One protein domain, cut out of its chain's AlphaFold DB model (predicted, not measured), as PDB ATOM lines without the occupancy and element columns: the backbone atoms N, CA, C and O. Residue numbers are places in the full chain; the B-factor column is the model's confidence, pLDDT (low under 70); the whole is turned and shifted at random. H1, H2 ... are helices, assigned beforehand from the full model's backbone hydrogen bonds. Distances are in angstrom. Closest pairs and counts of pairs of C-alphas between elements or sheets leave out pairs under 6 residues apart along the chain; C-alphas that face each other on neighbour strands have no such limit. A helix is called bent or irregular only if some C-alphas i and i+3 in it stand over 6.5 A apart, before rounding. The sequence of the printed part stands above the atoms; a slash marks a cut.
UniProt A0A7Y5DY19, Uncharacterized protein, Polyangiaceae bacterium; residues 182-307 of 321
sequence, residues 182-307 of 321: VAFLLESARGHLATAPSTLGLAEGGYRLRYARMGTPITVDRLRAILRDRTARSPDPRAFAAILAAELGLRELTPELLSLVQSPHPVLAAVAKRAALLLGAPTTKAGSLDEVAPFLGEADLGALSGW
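What this domain is: This is residues 182 to 307 of the 321 residues of an uncharacterized protein of Polyangiaceae bacterium (UniProt A0A7Y5DY19). Four helices, H2 to H5, make an up-and-down bundle, each running against the one before it, with H3 at the core; H1 crosses H3 on the side away from H4. H7 lies beyond H5, by the first residues of H1, and short H6 packs on H5. The printed part has 126 residues with seven named helices, H1 to H7, and no named strand: all helix. It is compact, with a radius of gyration of the C-alphas of 14.2 A and spans of 45 by 30 by 28 A.

How they stand to each other: H1, residues 182 to 195, with 185 to 190 alone touches H3, residues 238 to 247, at a steep tilt of 62 degrees; the closest C-alphas, of Ala 189 and Leu 244, are 6.3 A apart. H2, residues 217 to 228, forms a hairpin with H3, closest at the C-alphas of Leu 227 and Arg 238, 5.3 A. H3 touches H5, residues 266 to 278, closest at the C-alphas of Ala 239 and Leu 268, 5.0 A. H4, residues 251 to 260, forms a hairpin with H5, closest at the C-alphas of Leu 257 and Ala 272, 5.1 A. H6, residues 283 to 286, touches H5 residues 273 to 277 alone, closest at the C-alphas of Ala 286 and Lys 273, 5.3 A. H7, residues 298 to 306, touches H1 residues 182 to 183 alone, closest at the C-alphas of Asp 300 and Val 182, 5.2 A. Every O i to N i+4 pair is within hydrogen-bond range in H1, H2, H3, H5 and H7; H4 has 4 of 6, and H6 is too short for one.

Where its parts are: H1 begins at C-alpha 182 (6.256, 15.704, -25.179) and is 20.0 A long; H5 is 18.2 A and H2 16.2 A. H4 is irregular: C-alphas 252 and 255 are 7.3 A apart. H7 ends at C-alpha 306 (-0.220, 24.245, -26.927).

The domain as a whole: The C-alphas of Tyr 207 and Pro 294, the two farthest apart, are 45.3 A apart. The printed part has no cut; the links H1 to H2 and H6 to H7 are long. Confidence is under 70 at residue 198 and residues 203 to 213.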
ATOM      1  N   VAL A 182       6.040  14.330 -24.699       97.38
ATOM      2  CA  VAL A 182       6.256  15.704 -25.179       97.38
ATOM      3  C   VAL A 182       6.198  16.710 -24.036       97.38
ATOM      4  O   VAL A 182       7.037  17.607 -23.974       97.38
ATOM      5  N   ALA A 183       5.215  16.587 -23.141       95.81
ATOM      6  CA  ALA A 183       5.068  17.511 -22.019       95.81
ATOM      7  C   ALA A 183       6.307  17.480 -21.111       95.81
ATOM      8  O   ALA A 183       6.855  18.536 -20.792       95.81
ATOM      9  N   PHE A 184       6.784  16.273 -20.794       96.88
ATOM     10  CA  PHE A 184       8.007  16.059 -20.029       96.88
ATOM     11  C   PHE A 184       9.227  16.665 -20.732       96.88
ATOM     12  O   PHE A 184       9.934  17.472 -20.141       96.88
ATOM     13  N   LEU A 185       9.430  16.380 -22.022       97.88
ATOM     14  CA  LEU A 185      10.554  16.927 -22.789       97.88
ATOM     15  C   LEU A 185      10.546  18.464 -22.838       97.88
ATOM     16  O   LEU A 185      11.599  19.091 -22.706       97.88
ATOM     17  N   LEU A 186       9.374  19.085 -23.009       97.50
ATOM     18  CA  LEU A 186       9.225  20.544 -22.990       97.50
ATOM     19  C   LEU A 186       9.566  21.131 -21.615       97.50
ATOM     20  O   LEU A 186      10.232  22.166 -21.536       97.50
ATOM     21  N   GLU A 187       9.115  20.491 -20.537       95.75
ATOM     22  CA  GLU A 187       9.436  20.895 -19.167       95.75
ATOM     23  C   GLU A 187      10.937  20.767 -18.887       95.75
ATOM     24  O   GLU A 187      11.565  21.743 -18.465       95.75
ATOM     25  N   SER A 188      11.538  19.622 -19.217       95.81
ATOM     26  CA  SER A 188      12.974  19.374 -19.078       95.81
ATOM     27  C   SER A 188      13.803  20.384 -19.868       95.81
ATOM     28  O   SER A 188      14.776  20.920 -19.340       95.81
ATOM     29  N   ALA A 189      13.405  20.720 -21.099       95.50
ATOM     30  CA  ALA A 189      14.120  21.695 -21.920       95.50
ATOM     31  C   ALA A 189      14.081  23.098 -21.304       95.50
ATOM     32  O   ALA A 189      15.100  23.790 -21.242       95.50
ATOM     33  N   ARG A 190      12.924  23.516 -20.784       93.56
ATOM     34  CA  ARG A 190      12.778  24.805 -20.090       93.56
ATOM     35  C   ARG A 190      13.564  24.842 -18.782       93.56
ATOM     36  O   ARG A 190      14.188  25.861 -18.489       93.56
ATOM     37  N   GLY A 191      13.571  23.740 -18.033       91.88
ATOM     38  CA  GLY A 191      14.409  23.570 -16.848       91.88
ATOM     39  C   GLY A 191      15.896  23.678 -17.185       91.88
ATOM     40  O   GLY A 191      16.617  24.436 -16.539       91.88
ATOM     41  N   HIS A 192      16.337  23.013 -18.253       90.81
ATOM     42  CA  HIS A 192      17.717  23.052 -18.736       90.81
ATOM     43  C   HIS A 192      18.156  24.471 -19.133       90.81
ATOM     44  O   HIS A 192      19.222  24.933 -18.725       90.81
ATOM     45  N   LEU A 193      17.300  25.212 -19.845       88.62
ATOM     46  CA  LEU A 193      17.540  26.621 -20.184       88.62
ATOM     47  C   LEU A 193      17.594  27.545 -18.956       88.62
ATOM     48  O   LEU A 193      18.186  28.624 -19.029       88.62
ATOM     49  N   ALA A 194      16.964  27.164 -17.842       85.94
ATOM     50  CA  ALA A 194      16.985  27.939 -16.606       85.94
ATOM     51  C   ALA A 194      18.241  27.683 -15.758       85.94
ATOM     52  O   ALA A 194      18.710  28.609 -15.096       85.94
ATOM     53  N   THR A 195      18.778  26.460 -15.764       81.69
ATOM     54  CA  THR A 195      19.841  26.032 -14.836       81.69
ATOM     55  C   THR A 195      21.231  25.948 -15.458       81.69
ATOM     56  O   THR A 195      22.212  26.117 -14.736       81.69
ATOM     57  N   ALA A 196      21.347  25.719 -16.770       72.69
ATOM     58  CA  ALA A 196      22.631  25.426 -17.412       72.69
ATOM     59  C   ALA A 196      22.871  26.218 -18.719       72.69
ATOM     60  O   ALA A 196      23.136  25.629 -19.764       72.69
ATOM     61  N   PRO A 197      22.831  27.566 -18.707       70.81
ATOM     62  CA  PRO A 197      23.058  28.347 -19.924       70.81
ATOM     63  C   PRO A 197      24.488  28.205 -20.475       70.81
ATOM     64  O   PRO A 197      24.689  28.220 -21.689       70.81
ATOM     65  N   SER A 198      25.483  28.018 -19.605       69.69
ATOM     66  CA  SER A 198      26.895  27.923 -19.995       69.69
ATOM     67  C   SER A 198      27.234  26.632 -20.746       69.69
ATOM     68  O   SER A 198      28.069  26.661 -21.646       69.69
ATOM     69  N   THR A 199      26.566  25.510 -20.453       73.50
ATOM     70  CA  THR A 199      26.800  24.237 -21.163       73.50
ATOM     71  C   THR A 199      26.321  24.316 -22.612       73.50
ATOM     72  O   THR A 199      26.947  23.758 -23.511       73.50
ATOM     73  N   LEU A 200      25.250  25.068 -22.866       73.94
ATOM     74  CA  LEU A 200      24.760  25.388 -24.205       73.94
ATOM     75  C   LEU A 200      25.588  26.470 -24.912       73.94
ATOM     76  O   LEU A 200      25.322  26.766 -26.075       73.94
ATOM     77  N   GLY A 201      26.575  27.065 -24.239       73.88
ATOM     78  CA  GLY A 201      27.342  28.194 -24.760       73.88
ATOM     79  C   GLY A 201      26.503  29.462 -24.919       73.88
ATOM     80  O   GLY A 201      26.822  30.275 -25.782       73.88
ATOM     81  N   LEU A 202      25.419  29.626 -24.153       77.12
ATOM     82  CA  LEU A 202      24.622  30.856 -24.158       77.12
ATOM     83  C   LEU A 202      25.425  32.001 -23.527       77.12
ATOM     84  O   LEU A 202      26.243  31.780 -22.631       77.12
ATOM     85  N   ALA A 203      25.191  33.231 -23.987       66.00
ATOM     86  CA  ALA A 203      25.865  34.404 -23.440       66.00
ATOM     87  C   ALA A 203      25.533  34.581 -21.947       66.00
ATOM     88  O   ALA A 203      24.364  34.547 -21.556       66.00
ATOM     89  N   GLU A 204      26.549  34.799 -21.108       61.34
ATOM     90  CA  GLU A 204      26.341  35.098 -19.688       61.34
ATOM     91  C   GLU A 204      25.473  36.359 -19.547       61.34
ATOM     92  O   GLU A 204      25.766  37.425 -20.095       61.34
ATOM     93  N   GLY A 205      24.340  36.223 -18.860       56.12
ATOM     94  CA  GLY A 205      23.327  37.266 -18.837       56.12
ATOM     95  C   GLY A 205      23.706  38.469 -17.983       56.12
ATOM     96  O   GLY A 205      23.698  38.394 -16.759       56.12
ATOM     97  N   GLY A 206      23.916  39.620 -18.626       51.47
ATOM     98  CA  GLY A 206      23.746  40.924 -17.982       51.47
ATOM     99  C   GLY A 206      22.263  41.250 -17.734       51.47
ATOM    100  O   GLY A 206      21.375  40.618 -18.303       51.47
ATOM    101  N   TYR A 207      21.993  42.286 -16.926       47.38
ATOM    102  CA  TYR A 207      20.688  42.721 -16.370       47.38
ATOM    103  C   TYR A 207      19.477  42.768 -17.346       47.38
ATOM    104  O   TYR A 207      18.326  42.829 -16.919       47.38
ATOM    105  N   ARG A 208      19.692  42.695 -18.666       51.91
ATOM    106  CA  ARG A 208      18.647  42.521 -19.689       51.91
ATOM    107  C   ARG A 208      18.485  41.040 -20.061       51.91
ATOM    108  O   ARG A 208      18.899  40.600 -21.132       51.91
ATOM    109  N   LEU A 209      17.790  40.305 -19.193       55.59
ATOM    110  CA  LEU A 209      17.488  38.862 -19.263       55.59
ATOM    111  C   LEU A 209      16.955  38.331 -20.611       55.59
ATOM    112  O   LEU A 209      17.054  37.133 -20.864       55.59
ATOM    113  N   ARG A 210      16.396  39.180 -21.485       54.72
ATOM    114  CA  ARG A 210      15.877  38.746 -22.795       54.72
ATOM    115  C   ARG A 210      16.965  38.486 -23.840       54.72
ATOM    116  O   ARG A 210      16.836  37.533 -24.593       54.72
ATOM    117  N   TYR A 211      18.035  39.283 -23.870       50.56
ATOM    118  CA  TYR A 211      19.119  39.111 -24.853       50.56
ATOM    119  C   TYR A 211      20.137  38.044 -24.427       50.56
ATOM    120  O   TYR A 211      20.807  37.463 -25.272       50.56
ATOM    121  N   ALA A 212      20.197  37.735 -23.128       54.72
ATOM    122  CA  ALA A 212      21.038  36.685 -22.549       54.72
ATOM    123  C   ALA A 212      20.655  35.256 -22.982       54.72
ATOM    124  O   ALA A 212      21.429  34.324 -22.807       54.72
ATOM    125  N   ARG A 213      19.446  35.070 -23.527       62.12
ATOM    126  CA  ARG A 213      18.929  33.766 -23.972       62.12
ATOM    127  C   ARG A 213      18.980  33.578 -25.487       62.12
ATOM    128  O   ARG A 213      18.356  32.657 -25.996       62.12
ATOM    129  N   MET A 214      19.682  34.445 -26.214       71.19
ATOM    130  CA  MET A 214      19.914  34.214 -27.638       71.19
ATOM    131  C   MET A 214      20.990  33.140 -27.802       71.19
ATOM    132  O   MET A 214      22.022  33.186 -27.128       71.19
ATOM    133  N   GLY A 215      20.740  32.165 -28.677       76.12
ATOM    134  CA  GLY A 215      21.749  31.161 -29.004       76.12
ATOM    135  C   GLY A 215      22.982  31.813 -29.614       76.12
ATOM    136  O   GLY A 215      22.881  32.745 -30.413       76.12
ATOM    137  N   THR A 216      24.153  31.328 -29.221       85.50
ATOM    138  CA  THR A 216      25.414  31.729 -29.845       85.50
ATOM    139  C   THR A 216      25.705  30.816 -31.039       85.50
ATOM    140  O   THR A 216      25.094  29.748 -31.161       85.50
ATOM    141  N   PRO A 217      26.663  31.165 -31.917       89.62
ATOM    142  CA  PRO A 217      27.108  30.255 -32.974       89.62
ATOM    143  C   PRO A 217      27.525  28.875 -32.440       89.62
ATOM    144  O   PRO A 217      27.206  27.860 -33.049       89.62
ATOM    145  N   ILE A 218      28.131  28.828 -31.246       90.19
ATOM    146  CA  ILE A 218      28.509  27.581 -30.564       90.19
ATOM    147  C   ILE A 218      27.264  26.747 -30.227       90.19
ATOM    148  O   ILE A 218      27.252  25.538 -30.458       90.19
ATOM    149  N   THR A 219      26.199  27.380 -29.723       92.00
ATOM    150  CA  THR A 219      24.916  26.710 -29.460       92.00
ATOM    151  C   THR A 219      24.329  26.123 -30.741       92.00
ATOM    152  O   THR A 219      23.919  24.962 -30.760       92.00
ATOM    153  N   VAL A 220      24.309  26.914 -31.818       94.31
ATOM    154  CA  VAL A 220      23.794  26.493 -33.126       94.31
ATOM    155  C   VAL A 220      24.587  25.293 -33.646       94.31
ATOM    156  O   VAL A 220      23.983  24.301 -34.045       94.31
ATOM    157  N   ASP A 221      25.918  25.334 -33.595       95.06
ATOM    158  CA  ASP A 221      26.767  24.239 -34.071       95.06
ATOM    159  C   ASP A 221      26.595  22.961 -33.247       95.06
ATOM    160  O   ASP A 221      26.495  21.872 -33.820       95.06
ATOM    161  N   ARG A 222      26.471  23.076 -31.917       95.50
ATOM    162  CA  ARG A 222      26.212  21.923 -31.043       95.50
ATOM    163  C   ARG A 222      24.868  21.269 -31.362       95.50
ATOM    164  O   ARG A 222      24.807  20.056 -31.553       95.50
ATOM    165  N   LEU A 223      23.794  22.055 -31.442       96.88
ATOM    166  CA  LEU A 223      22.462  21.525 -31.748       96.88
ATOM    167  C   LEU A 223      22.399  20.965 -33.173       96.88
ATOM    168  O   LEU A 223      21.830  19.897 -33.381       96.88
ATOM    169  N   ARG A 224      23.045  21.620 -34.144       97.94
ATOM    170  CA  ARG A 224      23.183  21.112 -35.515       97.94
ATOM    171  C   ARG A 224      23.869  19.752 -35.548       97.94
ATOM    172  O   ARG A 224      23.398  18.868 -36.259       97.94
ATOM    173  N   ALA A 225      24.962  19.585 -34.803       97.44
ATOM    174  CA  ALA A 225      25.678  18.317 -34.734       97.44
ATOM    175  C   ALA A 225      24.765  17.195 -34.224       97.44
ATOM    176  O   ALA A 225      24.706  16.142 -34.847       97.44
ATOM    177  N   ILE A 226      23.985  17.455 -33.170       97.56
ATOM    178  CA  ILE A 226      23.042  16.480 -32.606       97.56
ATOM    179  C   ILE A 226      21.905  16.164 -33.585       97.56
ATOM    180  O   ILE A 226      21.609  14.998 -33.820       97.56
ATOM    181  N   LEU A 227      21.286  17.177 -34.198       98.06
ATOM    182  CA  LEU A 227      20.176  16.977 -35.141       98.06
ATOM    183  C   LEU A 227      20.601  16.218 -36.410       98.06
ATOM    184  O   LEU A 227      19.780  15.526 -37.010       98.06
ATOM    185  N   ARG A 228      21.870  16.341 -36.819       97.25
ATOM    186  CA  ARG A 228      22.449  15.614 -37.960       97.25
ATOM    187  C   ARG A 228      23.006  14.242 -37.592       97.25
ATOM    188  O   ARG A 228      23.252  13.450 -38.500       97.25
ATOM    189  N   ASP A 229      23.230  13.967 -36.310       96.00
ATOM    190  CA  ASP A 229      23.781  12.694 -35.870       96.00
ATOM    191  C   ASP A 229      22.792  11.563 -36.191       96.00
ATOM    192  O   ASP A 229      21.645  11.538 -35.734       96.00
ATOM    193  N   ARG A 230      23.231  10.633 -37.042       94.94
ATOM    194  CA  ARG A 230      22.485   9.420 -37.402       94.94
ATOM    195  C   ARG A 230      23.042   8.191 -36.689       94.94
ATOM    196  O   ARG A 230      22.720   7.077 -37.075       94.94
ATOM    197  N   THR A 231      23.861   8.367 -35.660       95.06
ATOM    198  CA  THR A 231      24.266   7.274 -34.776       95.06
ATOM    199  C   THR A 231      23.066   6.814 -33.957       95.06
ATOM    200  O   THR A 231      22.363   7.628 -33.358       95.06
ATOM    201  N   ALA A 232      22.819   5.509 -33.924       92.50
ATOM    202  CA  ALA A 232      21.772   4.928 -33.103       92.50
ATOM    203  C   ALA A 232      22.120   5.125 -31.622       92.50
ATOM    204  O   ALA A 232      23.113   4.588 -31.125       92.50
ATOM    205  N   ARG A 233      21.300   5.915 -30.925       92.12
ATOM    206  CA  ARG A 233      21.403   6.170 -29.487       92.12
ATOM    207  C   ARG A 233      20.059   5.921 -28.827       92.12
ATOM    208  O   ARG A 233      19.021   6.273 -29.382       92.12
ATOM    209  N   SER A 234      20.109   5.328 -27.644       91.00
ATOM    210  CA  SER A 234      18.967   5.167 -26.755       91.00
ATOM    211  C   SER A 234      19.479   5.436 -25.339       91.00
ATOM    212  O   SER A 234      20.247   4.615 -24.826       91.00
ATOM    213  N   PRO A 235      19.150   6.590 -24.732       96.56
ATOM    214  CA  PRO A 235      18.184   7.594 -25.197       96.56
ATOM    215  C   PRO A 235      18.628   8.461 -26.402       96.56
ATOM    216  O   PRO A 235      19.805   8.789 -26.548       96.56
ATOM    217  N   ASP A 236      17.680   8.859 -27.255       97.19
ATOM    218  CA  ASP A 236      17.869   9.694 -28.450       97.19
ATOM    219  C   ASP A 236      17.678  11.198 -28.140       97.19
ATOM    220  O   ASP A 236      16.556  11.632 -27.852       97.19
ATOM    221  N   PRO A 237      18.731  12.034 -28.238       97.75
ATOM    222  CA  PRO A 237      18.674  13.453 -27.881       97.75
ATOM    223  C   PRO A 237      18.065  14.372 -28.948       97.75
ATOM    224  O   PRO A 237      17.912  15.574 -28.711       97.75
ATOM    225  N   ARG A 238      17.710  13.870 -30.138       98.31
ATOM    226  CA  ARG A 238      17.307  14.727 -31.269       98.31
ATOM    227  C   ARG A 238      16.008  15.484 -31.015       98.31
ATOM    228  O   ARG A 238      15.897  16.645 -31.411       98.31
ATOM    229  N   ALA A 239      15.049  14.872 -30.319       98.38
ATOM    230  CA  ALA A 239      13.789  15.536 -29.975       98.38
ATOM    231  C   ALA A 239      14.036  16.698 -29.002       98.38
ATOM    232  O   ALA A 239      13.525  17.801 -29.198       98.38
ATOM    233  N   PHE A 240      14.891  16.477 -28.003       98.31
ATOM    234  CA  PHE A 240      15.289  17.501 -27.044       98.31
ATOM    235  C   PHE A 240      16.038  18.662 -27.713       98.31
ATOM    236  O   PHE A 240      15.709  19.829 -27.496       98.31
ATOM    237  N   ALA A 241      16.986  18.355 -28.603       98.12
ATOM    238  CA  ALA A 241      17.700  19.364 -29.385       98.12
ATOM    239  C   ALA A 241      16.754  20.197 -30.271       98.12
ATOM    240  O   ALA A 241      16.918  21.413 -30.372       98.12
ATOM    241  N   ALA A 242      15.736  19.568 -30.870       98.62
ATOM    242  CA  ALA A 242      14.728  20.259 -31.671       98.62
ATOM    243  C   ALA A 242      13.857  21.209 -30.833       98.62
ATOM    244  O   ALA A 242      13.551  22.319 -31.278       98.62
ATOM    245  N   ILE A 243      13.503  20.811 -29.607       98.19
ATOM    246  CA  ILE A 243      12.798  21.680 -28.655       98.19
ATOM    247  C   ILE A 243      13.655  22.891 -28.300       98.19
ATOM    248  O   ILE A 243      13.182  24.020 -28.416       98.19
ATOM    249  N   LEU A 244      14.919  22.678 -27.927       96.44
ATOM    250  CA  LEU A 244      15.829  23.771 -27.582       96.44
ATOM    251  C   LEU A 244      16.038  24.740 -28.749       96.44
ATOM    252  O   LEU A 244      16.023  25.951 -28.536       96.44
ATOM    253  N   ALA A 245      16.167  24.233 -29.978       96.38
ATOM    254  CA  ALA A 245      16.276  25.068 -31.172       96.38
ATOM    255  C   ALA A 245      15.082  26.026 -31.320       96.38
ATOM    256  O   ALA A 245      15.271  27.216 -31.579       96.38
ATOM    257  N   ALA A 246      13.860  25.528 -31.112       96.31
ATOM    258  CA  ALA A 246      12.649  26.340 -31.178       96.31
ATOM    259  C   ALA A 246      12.485  27.278 -29.971       96.31
ATOM    260  O   ALA A 246      12.132  28.439 -30.160       96.31
ATOM    261  N   GLU A 247      12.777  26.821 -28.749       94.31
ATOM    262  CA  GLU A 247      12.718  27.646 -27.530       94.31
ATOM    263  C   GLU A 247      13.688  28.840 -27.583       94.31
ATOM    264  O   GLU A 247      13.376  29.910 -27.057       94.31
ATOM    265  N   LEU A 248      14.834  28.669 -28.253       92.56
ATOM    266  CA  LEU A 248      15.856  29.698 -28.467       92.56
ATOM    267  C   LEU A 248      15.654  30.521 -29.756       92.56
ATOM    268  O   LEU A 248      16.387  31.483 -29.977       92.56
ATOM    269  N   GLY A 249      14.689  30.163 -30.611       92.38
ATOM    270  CA  GLY A 249      14.401  30.886 -31.854       92.38
ATOM    271  C   GLY A 249      15.459  30.741 -32.963       92.38
ATOM    272  O   GLY A 249      15.607  31.656 -33.772       92.38
ATOM    273  N   LEU A 250      16.189  29.619 -33.021       93.75
ATOM    274  CA  LEU A 250      17.332  29.395 -33.926       93.75
ATOM    275  C   LEU A 250      16.898  28.987 -35.344       93.75
ATOM    276  O   LEU A 250      16.916  27.807 -35.710       93.75
ATOM    277  N   ARG A 251      16.503  29.969 -36.162       94.75
ATOM    278  CA  ARG A 251      16.010  29.757 -37.540       94.75
ATOM    279  C   ARG A 251      17.024  29.045 -38.442       94.75
ATOM    280  O   ARG A 251      16.622  28.341 -39.368       94.75
ATOM    281  N   GLU A 252      18.314  29.163 -38.151       95.88
ATOM    282  CA  GLU A 252      19.429  28.540 -38.869       95.88
ATOM    283  C   GLU A 252      19.418  27.007 -38.800       95.88
ATOM    284  O   GLU A 252      20.108  26.368 -39.594       95.88
ATOM    285  N   LEU A 253      18.654  26.423 -37.868       97.94
ATOM    286  CA  LEU A 253      18.481  24.974 -37.708       97.94
ATOM    287  C   LEU A 253      17.241  24.430 -38.435       97.94
ATOM    288  O   LEU A 253      16.955  23.233 -38.389       97.94
ATOM    289  N   THR A 254      16.490  25.294 -39.125       98.25
ATOM    290  CA  THR A 254      15.319  24.889 -39.917       98.25
ATOM    291  C   THR A 254      15.628  23.774 -40.928       98.25
ATOM    292  O   THR A 254      14.820  22.848 -41.017       98.25
ATOM    293  N   PRO A 255      16.749  23.788 -41.684       98.19
ATOM    294  CA  PRO A 255      17.062  22.705 -42.622       98.19
ATOM    295  C   PRO A 255      17.194  21.335 -41.946       98.19
ATOM    296  O   PRO A 255      16.661  20.346 -42.448       98.19
ATOM    297  N   GLU A 256      17.857  21.273 -40.792       98.38
ATOM    298  CA  GLU A 256      18.023  20.050 -40.010       98.38
ATOM    299  C   GLU A 256      16.677  19.550 -39.482       98.38
ATOM    300  O   GLU A 256      16.354  18.372 -39.634       98.38
ATOM    301  N   LEU A 257      15.842  20.444 -38.949       98.50
ATOM    302  CA  LEU A 257      14.499  20.090 -38.483       98.50
ATOM    303  C   LEU A 257      13.617  19.571 -39.620       98.50
ATOM    304  O   LEU A 257      12.921  18.573 -39.448       98.50
ATOM    305  N   LEU A 258      13.684  20.200 -40.799       98.06
ATOM    306  CA  LEU A 258      12.967  19.749 -41.991       98.06
ATOM    307  C   LEU A 258      13.414  18.363 -42.456       98.06
ATOM    308  O   LEU A 258      12.591  17.633 -42.994       98.06
ATOM    309  N   SER A 259      14.668  17.969 -42.229       96.81
ATOM    310  CA  SER A 259      15.089  16.593 -42.508       96.81
ATOM    311  C   SER A 259      14.426  15.591 -41.554       96.81
ATOM    312  O   SER A 259      14.027  14.509 -41.963       96.81
ATOM    313  N   LEU A 260      14.201  15.965 -40.292       97.75
ATOM    314  CA  LEU A 260      13.650  15.068 -39.273       97.75
ATOM    315  C   LEU A 260      12.119  14.930 -39.317       97.75
ATOM    316  O   LEU A 260      11.580  14.041 -38.660       97.75
ATOM    317  N   VAL A 261      11.398  15.733 -40.110       97.75
ATOM    318  CA  VAL A 261       9.923  15.639 -40.211       97.75
ATOM    319  C   VAL A 261       9.430  14.317 -40.800       97.75
ATOM    320  O   VAL A 261       8.243  14.022 -40.694       97.75
ATOM    321  N   GLN A 262      10.318  13.542 -41.430       96.12
ATOM    322  CA  GLN A 262      10.056  12.194 -41.941       96.12
ATOM    323  C   GLN A 262      10.743  11.108 -41.098       96.12
ATOM    324  O   GLN A 262      10.823   9.970 -41.543       96.12
ATOM    325  N   SER A 263      11.255  11.426 -39.901       97.50
ATOM    326  CA  SER A 263      11.810  10.399 -39.010       97.50
ATOM    327  C   SER A 263      10.763   9.306 -38.745       97.50
ATOM    328  O   SER A 263       9.610   9.654 -38.473       97.50
ATOM    329  N   PRO A 264      11.137   8.011 -38.787       97.31
ATOM    330  CA  PRO A 264      10.244   6.907 -38.430       97.31
ATOM    331  C   PRO A 264       9.679   7.008 -37.007       97.31
ATOM    332  O   PRO A 264       8.577   6.526 -36.742       97.31
ATOM    333  N   HIS A 265      10.393   7.682 -36.099       97.50
ATOM    334  CA  HIS A 265       9.940   7.908 -34.734       97.50
ATOM    335  C   HIS A 265       8.868   9.020 -34.691       97.50
ATOM    336  O   HIS A 265       9.186  10.195 -34.906       97.50
ATOM    337  N   PRO A 266       7.597   8.714 -34.349       97.50
ATOM    338  CA  PRO A 266       6.480   9.646 -34.518       97.50
ATOM    339  C   PRO A 266       6.591  10.887 -33.626       97.50
ATOM    340  O   PRO A 266       6.365  11.997 -34.101       97.50
ATOM    341  N   VAL A 267       7.001  10.735 -32.360       98.06
ATOM    342  CA  VAL A 267       7.179  11.881 -31.447       98.06
ATOM    343  C   VAL A 267       8.291  12.815 -31.936       98.06
ATOM    344  O   VAL A 267       8.055  14.013 -32.065       98.06
ATOM    345  N   LEU A 268       9.472  12.286 -32.287       98.19
ATOM    346  CA  LEU A 268      10.567  13.067 -32.871       98.19
ATOM    347  C   LEU A 268      10.125  13.819 -34.133       98.19
ATOM    348  O   LEU A 268      10.358  15.021 -34.238       98.19
ATOM    349  N   ALA A 269       9.449  13.146 -35.067       98.38
ATOM    350  CA  ALA A 269       8.951  13.787 -36.278       98.38
ATOM    351  C   ALA A 269       7.936  14.900 -35.970       98.38
ATOM    352  O   ALA A 269       8.004  15.977 -36.561       98.38
ATOM    353  N   ALA A 270       7.023  14.680 -35.022       98.56
ATOM    354  CA  ALA A 270       6.030  15.668 -34.611       98.56
ATOM    355  C   ALA A 270       6.667  16.896 -33.940       98.56
ATOM    356  O   ALA A 270       6.326  18.036 -34.271       98.56
ATOM    357  N   VAL A 271       7.642  16.670 -33.056       98.69
ATOM    358  CA  VAL A 271       8.454  17.723 -32.436       98.69
ATOM    359  C   VAL A 271       9.217  18.502 -33.504       98.69
ATOM    360  O   VAL A 271       9.146  19.729 -33.514       98.69
ATOM    361  N   ALA A 272       9.880  17.824 -34.445       98.56
ATOM    362  CA  ALA A 272      10.620  18.464 -35.531       98.56
ATOM    363  C   ALA A 272       9.708  19.304 -36.440       98.56
ATOM    364  O   ALA A 272      10.038  20.452 -36.746       98.56
ATOM    365  N   LYS A 273       8.528  18.782 -36.811       98.50
ATOM    366  CA  LYS A 273       7.499  19.526 -37.561       98.50
ATOM    367  C   LYS A 273       7.103  20.794 -36.820       98.50
ATOM    368  O   LYS A 273       7.121  21.883 -37.394       98.50
ATOM    369  N   ARG A 274       6.763  20.669 -35.535       98.44
ATOM    370  CA  ARG A 274       6.319  21.803 -34.724       98.44
ATOM    371  C   ARG A 274       7.427  22.834 -34.525       98.44
ATOM    372  O   ARG A 274       7.166  24.019 -34.710       98.44
ATOM    373  N   ALA A 275       8.641  22.391 -34.215       98.38
ATOM    374  CA  ALA A 275       9.814  23.242 -34.070       98.38
ATOM    375  C   ALA A 275      10.099  24.020 -35.363       98.38
ATOM    376  O   ALA A 275      10.228  25.241 -35.327       98.38
ATOM    377  N   ALA A 276      10.103  23.343 -36.517       98.31
ATOM    378  CA  ALA A 276      10.309  23.982 -37.815       98.31
ATOM    379  C   ALA A 276       9.242  25.053 -38.101       98.31
ATOM    380  O   ALA A 276       9.580  26.162 -38.513       98.31
ATOM    381  N   LEU A 277       7.961  24.758 -37.845       97.62
ATOM    382  CA  LEU A 277       6.870  25.726 -38.017       97.62
ATOM    383  C   LEU A 277       7.018  26.941 -37.089       97.62
ATOM    384  O   LEU A 277       6.821  28.071 -37.530       97.62
ATOM    385  N   LEU A 278       7.387  26.730 -35.820       96.88
ATOM    386  CA  LEU A 278       7.634  27.815 -34.860       96.88
ATOM    387  C   LEU A 278       8.812  28.710 -35.276       96.88
ATOM    388  O   LEU A 278       8.804  29.903 -34.983       96.88
ATOM    389  N   LEU A 279       9.788  28.152 -35.995       96.12
ATOM    390  CA  LEU A 279      10.928  28.875 -36.560       96.12
ATOM    391  C   LEU A 279      10.644  29.505 -37.935       96.12
ATOM    392  O   LEU A 279      11.535  30.113 -38.526       96.12
ATOM    393  N   GLY A 280       9.407  29.408 -38.436       96.56
ATOM    394  CA  GLY A 280       8.973  30.055 -39.676       96.56
ATOM    395  C   GLY A 280       9.120  29.203 -40.939       96.56
ATOM    396  O   GLY A 280       9.015  29.733 -42.046       96.56
ATOM    397  N   ALA A 281       9.346  27.890 -40.821       97.44
ATOM    398  CA  ALA A 281       9.328  27.005 -41.981       97.44
ATOM    399  C   ALA A 281       7.931  26.980 -42.633       97.44
ATOM    400  O   ALA A 281       6.917  26.950 -41.932       97.44
ATOM    401  N   PRO A 282       7.840  26.925 -43.974       96.88
ATOM    402  CA  PRO A 282       6.552  26.858 -44.648       96.88
ATOM    403  C   PRO A 282       5.874  25.504 -44.403       96.88
ATOM    404  O   PRO A 282       6.507  24.447 -44.496       96.88
ATOM    405  N   THR A 283       4.556  25.524 -44.188       95.56
ATOM    406  CA  THR A 283       3.735  24.318 -43.972       95.56
ATOM    407  C   THR A 283       3.817  23.329 -45.134       95.56
ATOM    408  O   THR A 283       3.721  22.125 -44.924       95.56
ATOM    409  N   THR A 284       4.072  23.793 -46.361       94.81
ATOM    410  CA  THR A 284       4.275  22.906 -47.520       94.81
ATOM    411  C   THR A 284       5.485  21.984 -47.344       94.81
ATOM    412  O   THR A 284       5.428  20.824 -47.751       94.81
ATOM    413  N   LYS A 285       6.549  22.459 -46.680       95.62
ATOM    414  CA  LYS A 285       7.764  21.677 -46.402       95.62
ATOM    415  C   LYS A 285       7.654  20.880 -45.104       95.62
ATOM    416  O   LYS A 285       7.882  19.677 -45.126       95.62
ATOM    417  N   ALA A 286       7.288  21.528 -43.997       96.50
ATOM    418  CA  ALA A 286       7.221  20.864 -42.691       96.50
ATOM    419  C   ALA A 286       6.033  19.887 -42.589       96.50
ATOM    420  O   ALA A 286       6.144  18.790 -42.040       96.50
ATOM    421  N   GLY A 287       4.899  20.267 -43.171       95.25
ATOM    422  CA  GLY A 287       3.623  19.578 -43.033       95.25
ATOM    423  C   GLY A 287       2.808  19.981 -41.821       95.25
ATOM    424  O   GLY A 287       3.196  20.868 -41.060       95.25
ATOM    425  N   SER A 288       1.646  19.344 -41.690       94.88
ATOM    426  CA  SER A 288       0.761  19.499 -40.532       94.88
ATOM    427  C   SER A 288       1.114  18.489 -39.438       94.88
ATOM    428  O   SER A 288       1.632  17.406 -39.721       94.88
ATOM    429  N   LEU A 289       0.777  18.821 -38.188       95.50
ATOM    430  CA  LEU A 289       0.748  17.846 -37.094       95.50
ATOM    431  C   LEU A 289      -0.303  16.751 -37.335       95.50
ATOM    432  O   LEU A 289      -0.103  15.625 -36.888       95.50
ATOM    433  N   ASP A 290      -1.354  17.039 -38.106       94.81
ATOM    434  CA  ASP A 290      -2.414  16.072 -38.430       94.81
ATOM    435  C   ASP A 290      -1.888  14.845 -39.189       94.81
ATOM    436  O   ASP A 290      -2.481  13.774 -39.124       94.81
ATOM    437  N   GLU A 291      -0.753  14.974 -39.885       94.81
ATOM    438  CA  GLU A 291      -0.125  13.863 -40.610       94.81
ATOM    439  C   GLU A 291       0.367  12.760 -39.664       94.81
ATOM    440  O   GLU A 291       0.294  11.581 -39.999       94.81
ATOM    441  N   VAL A 292       0.873  13.149 -38.490       96.81
ATOM    442  CA  VAL A 292       1.473  12.242 -37.499       96.81
ATOM    443  C   VAL A 292       0.555  11.998 -36.301       96.81
ATOM    444  O   VAL A 292       0.751  11.027 -35.575       96.81
ATOM    445  N   ALA A 293      -0.486  12.819 -36.122       95.75
ATOM    446  CA  ALA A 293      -1.461  12.708 -35.039       95.75
ATOM    447  C   ALA A 293      -2.016  11.286 -34.816       95.75
ATOM    448  O   ALA A 293      -2.079  10.884 -33.655       95.75
ATOM    449  N   PRO A 294      -2.320  10.469 -35.852       95.81
ATOM    450  CA  PRO A 294      -2.808   9.101 -35.643       95.81
ATOM    451  C   PRO A 294      -1.822   8.173 -34.907       95.81
ATOM    452  O   PRO A 294      -2.213   7.118 -34.418       95.81
ATOM    453  N   PHE A 295      -0.539   8.539 -34.840       96.38
ATOM    454  CA  PHE A 295       0.523   7.749 -34.210       96.38
ATOM    455  C   PHE A 295       0.888   8.232 -32.799       96.38
ATOM    456  O   PHE A 295       1.738   7.609 -32.153       96.38
ATOM    457  N   LEU A 296       0.264   9.315 -32.326       96.12
ATOM    458  CA  LEU A 296       0.544   9.967 -31.046       96.12
ATOM    459  C   LEU A 296      -0.608   9.776 -30.054       96.12
ATOM    460  O   LEU A 296      -1.762   9.624 -30.445       96.12
ATOM    461  N   GLY A 297      -0.291   9.831 -28.760       95.31
ATOM    462  CA  GLY A 297      -1.309   9.958 -27.719       95.31
ATOM    463  C   GLY A 297      -1.911  11.367 -27.688       95.31
ATOM    464  O   GLY A 297      -1.250  12.348 -28.038       95.31
ATOM    465  N   GLU A 298      -3.154  11.491 -27.216       96.25
ATOM    466  CA  GLU A 298      -3.864  12.779 -27.140       96.25
ATOM    467  C   GLU A 298      -3.122  13.822 -26.290       96.25
ATOM    468  O   GLU A 298      -3.088  15.002 -26.640       96.25
ATOM    469  N   ALA A 299      -2.480  13.391 -25.199       97.19
ATOM    470  CA  ALA A 299      -1.710  14.269 -24.319       97.19
ATOM    471  C   ALA A 299      -0.496  14.894 -25.031       97.19
ATOM    472  O   ALA A 299      -0.269  16.100 -24.917       97.19
ATOM    473  N   ASP A 300       0.238  14.105 -25.822       97.88
ATOM    474  CA  ASP A 300       1.374  14.593 -26.611       97.88
ATOM    475  C   ASP A 300       0.917  15.556 -27.708       97.88
ATOM    476  O   ASP A 300       1.513  16.619 -27.904       97.88
ATOM    477  N   LEU A 301      -0.183  15.226 -28.390       97.00
ATOM    478  CA  LEU A 301      -0.776  16.094 -29.405       97.00
ATOM    479  C   LEU A 301      -1.232  17.435 -28.803       97.00
ATOM    480  O   LEU A 301      -0.995  18.501 -29.388       97.00
ATOM    481  N   GLY A 302      -1.843  17.394 -27.616       97.81
ATOM    482  CA  GLY A 302      -2.239  18.574 -26.852       97.81
ATOM    483  C   GLY A 302      -1.040  19.441 -26.466       97.81
ATOM    484  O   GLY A 302      -1.056  20.653 -26.702       97.81
ATOM    485  N   ALA A 303       0.031  18.825 -25.959       97.69
ATOM    486  CA  ALA A 303       1.271  19.516 -25.609       97.69
ATOM    487  C   ALA A 303       1.915  20.200 -26.830       97.69
ATOM    488  O   ALA A 303       2.260  21.382 -26.759       97.69
ATOM    489  N   LEU A 304       2.004  19.515 -27.978       97.94
ATOM    490  CA  LEU A 304       2.546  20.086 -29.222       97.94
ATOM    491  C   LEU A 304       1.716  21.265 -29.745       97.94
ATOM    492  O   LEU A 304       2.270  22.283 -30.174       97.94
ATOM    493  N   SER A 305       0.389  21.150 -29.695       97.00
ATOM    494  CA  SER A 305      -0.534  22.194 -30.160       97.00
ATOM    495  C   SER A 305      -0.479  23.440 -29.264       97.00
ATOM    496  O   SER A 305      -0.464  24.586 -29.743       97.00
ATOM    497  N   GLY A 306      -0.379  23.214 -27.950       96.38
ATOM    498  CA  GLY A 306      -0.220  24.245 -26.927       96.38
ATOM    499  C   GLY A 306       1.178  24.863 -26.870       96.38
ATOM    500  O   GLY A 306       1.329  25.970 -26.353       96.38
ATOM    501  N   TRP A 307       2.198  24.208 -27.434       97.44
ATOM    502  CA  TRP A 307       3.580  24.676 -27.364       97.44
ATOM    503  C   TRP A 307       3.741  26.075 -27.974       97.44
ATOM    504  O   TRP A 307       3.359  26.341 -29.126       97.44
TER     505      TRP A 307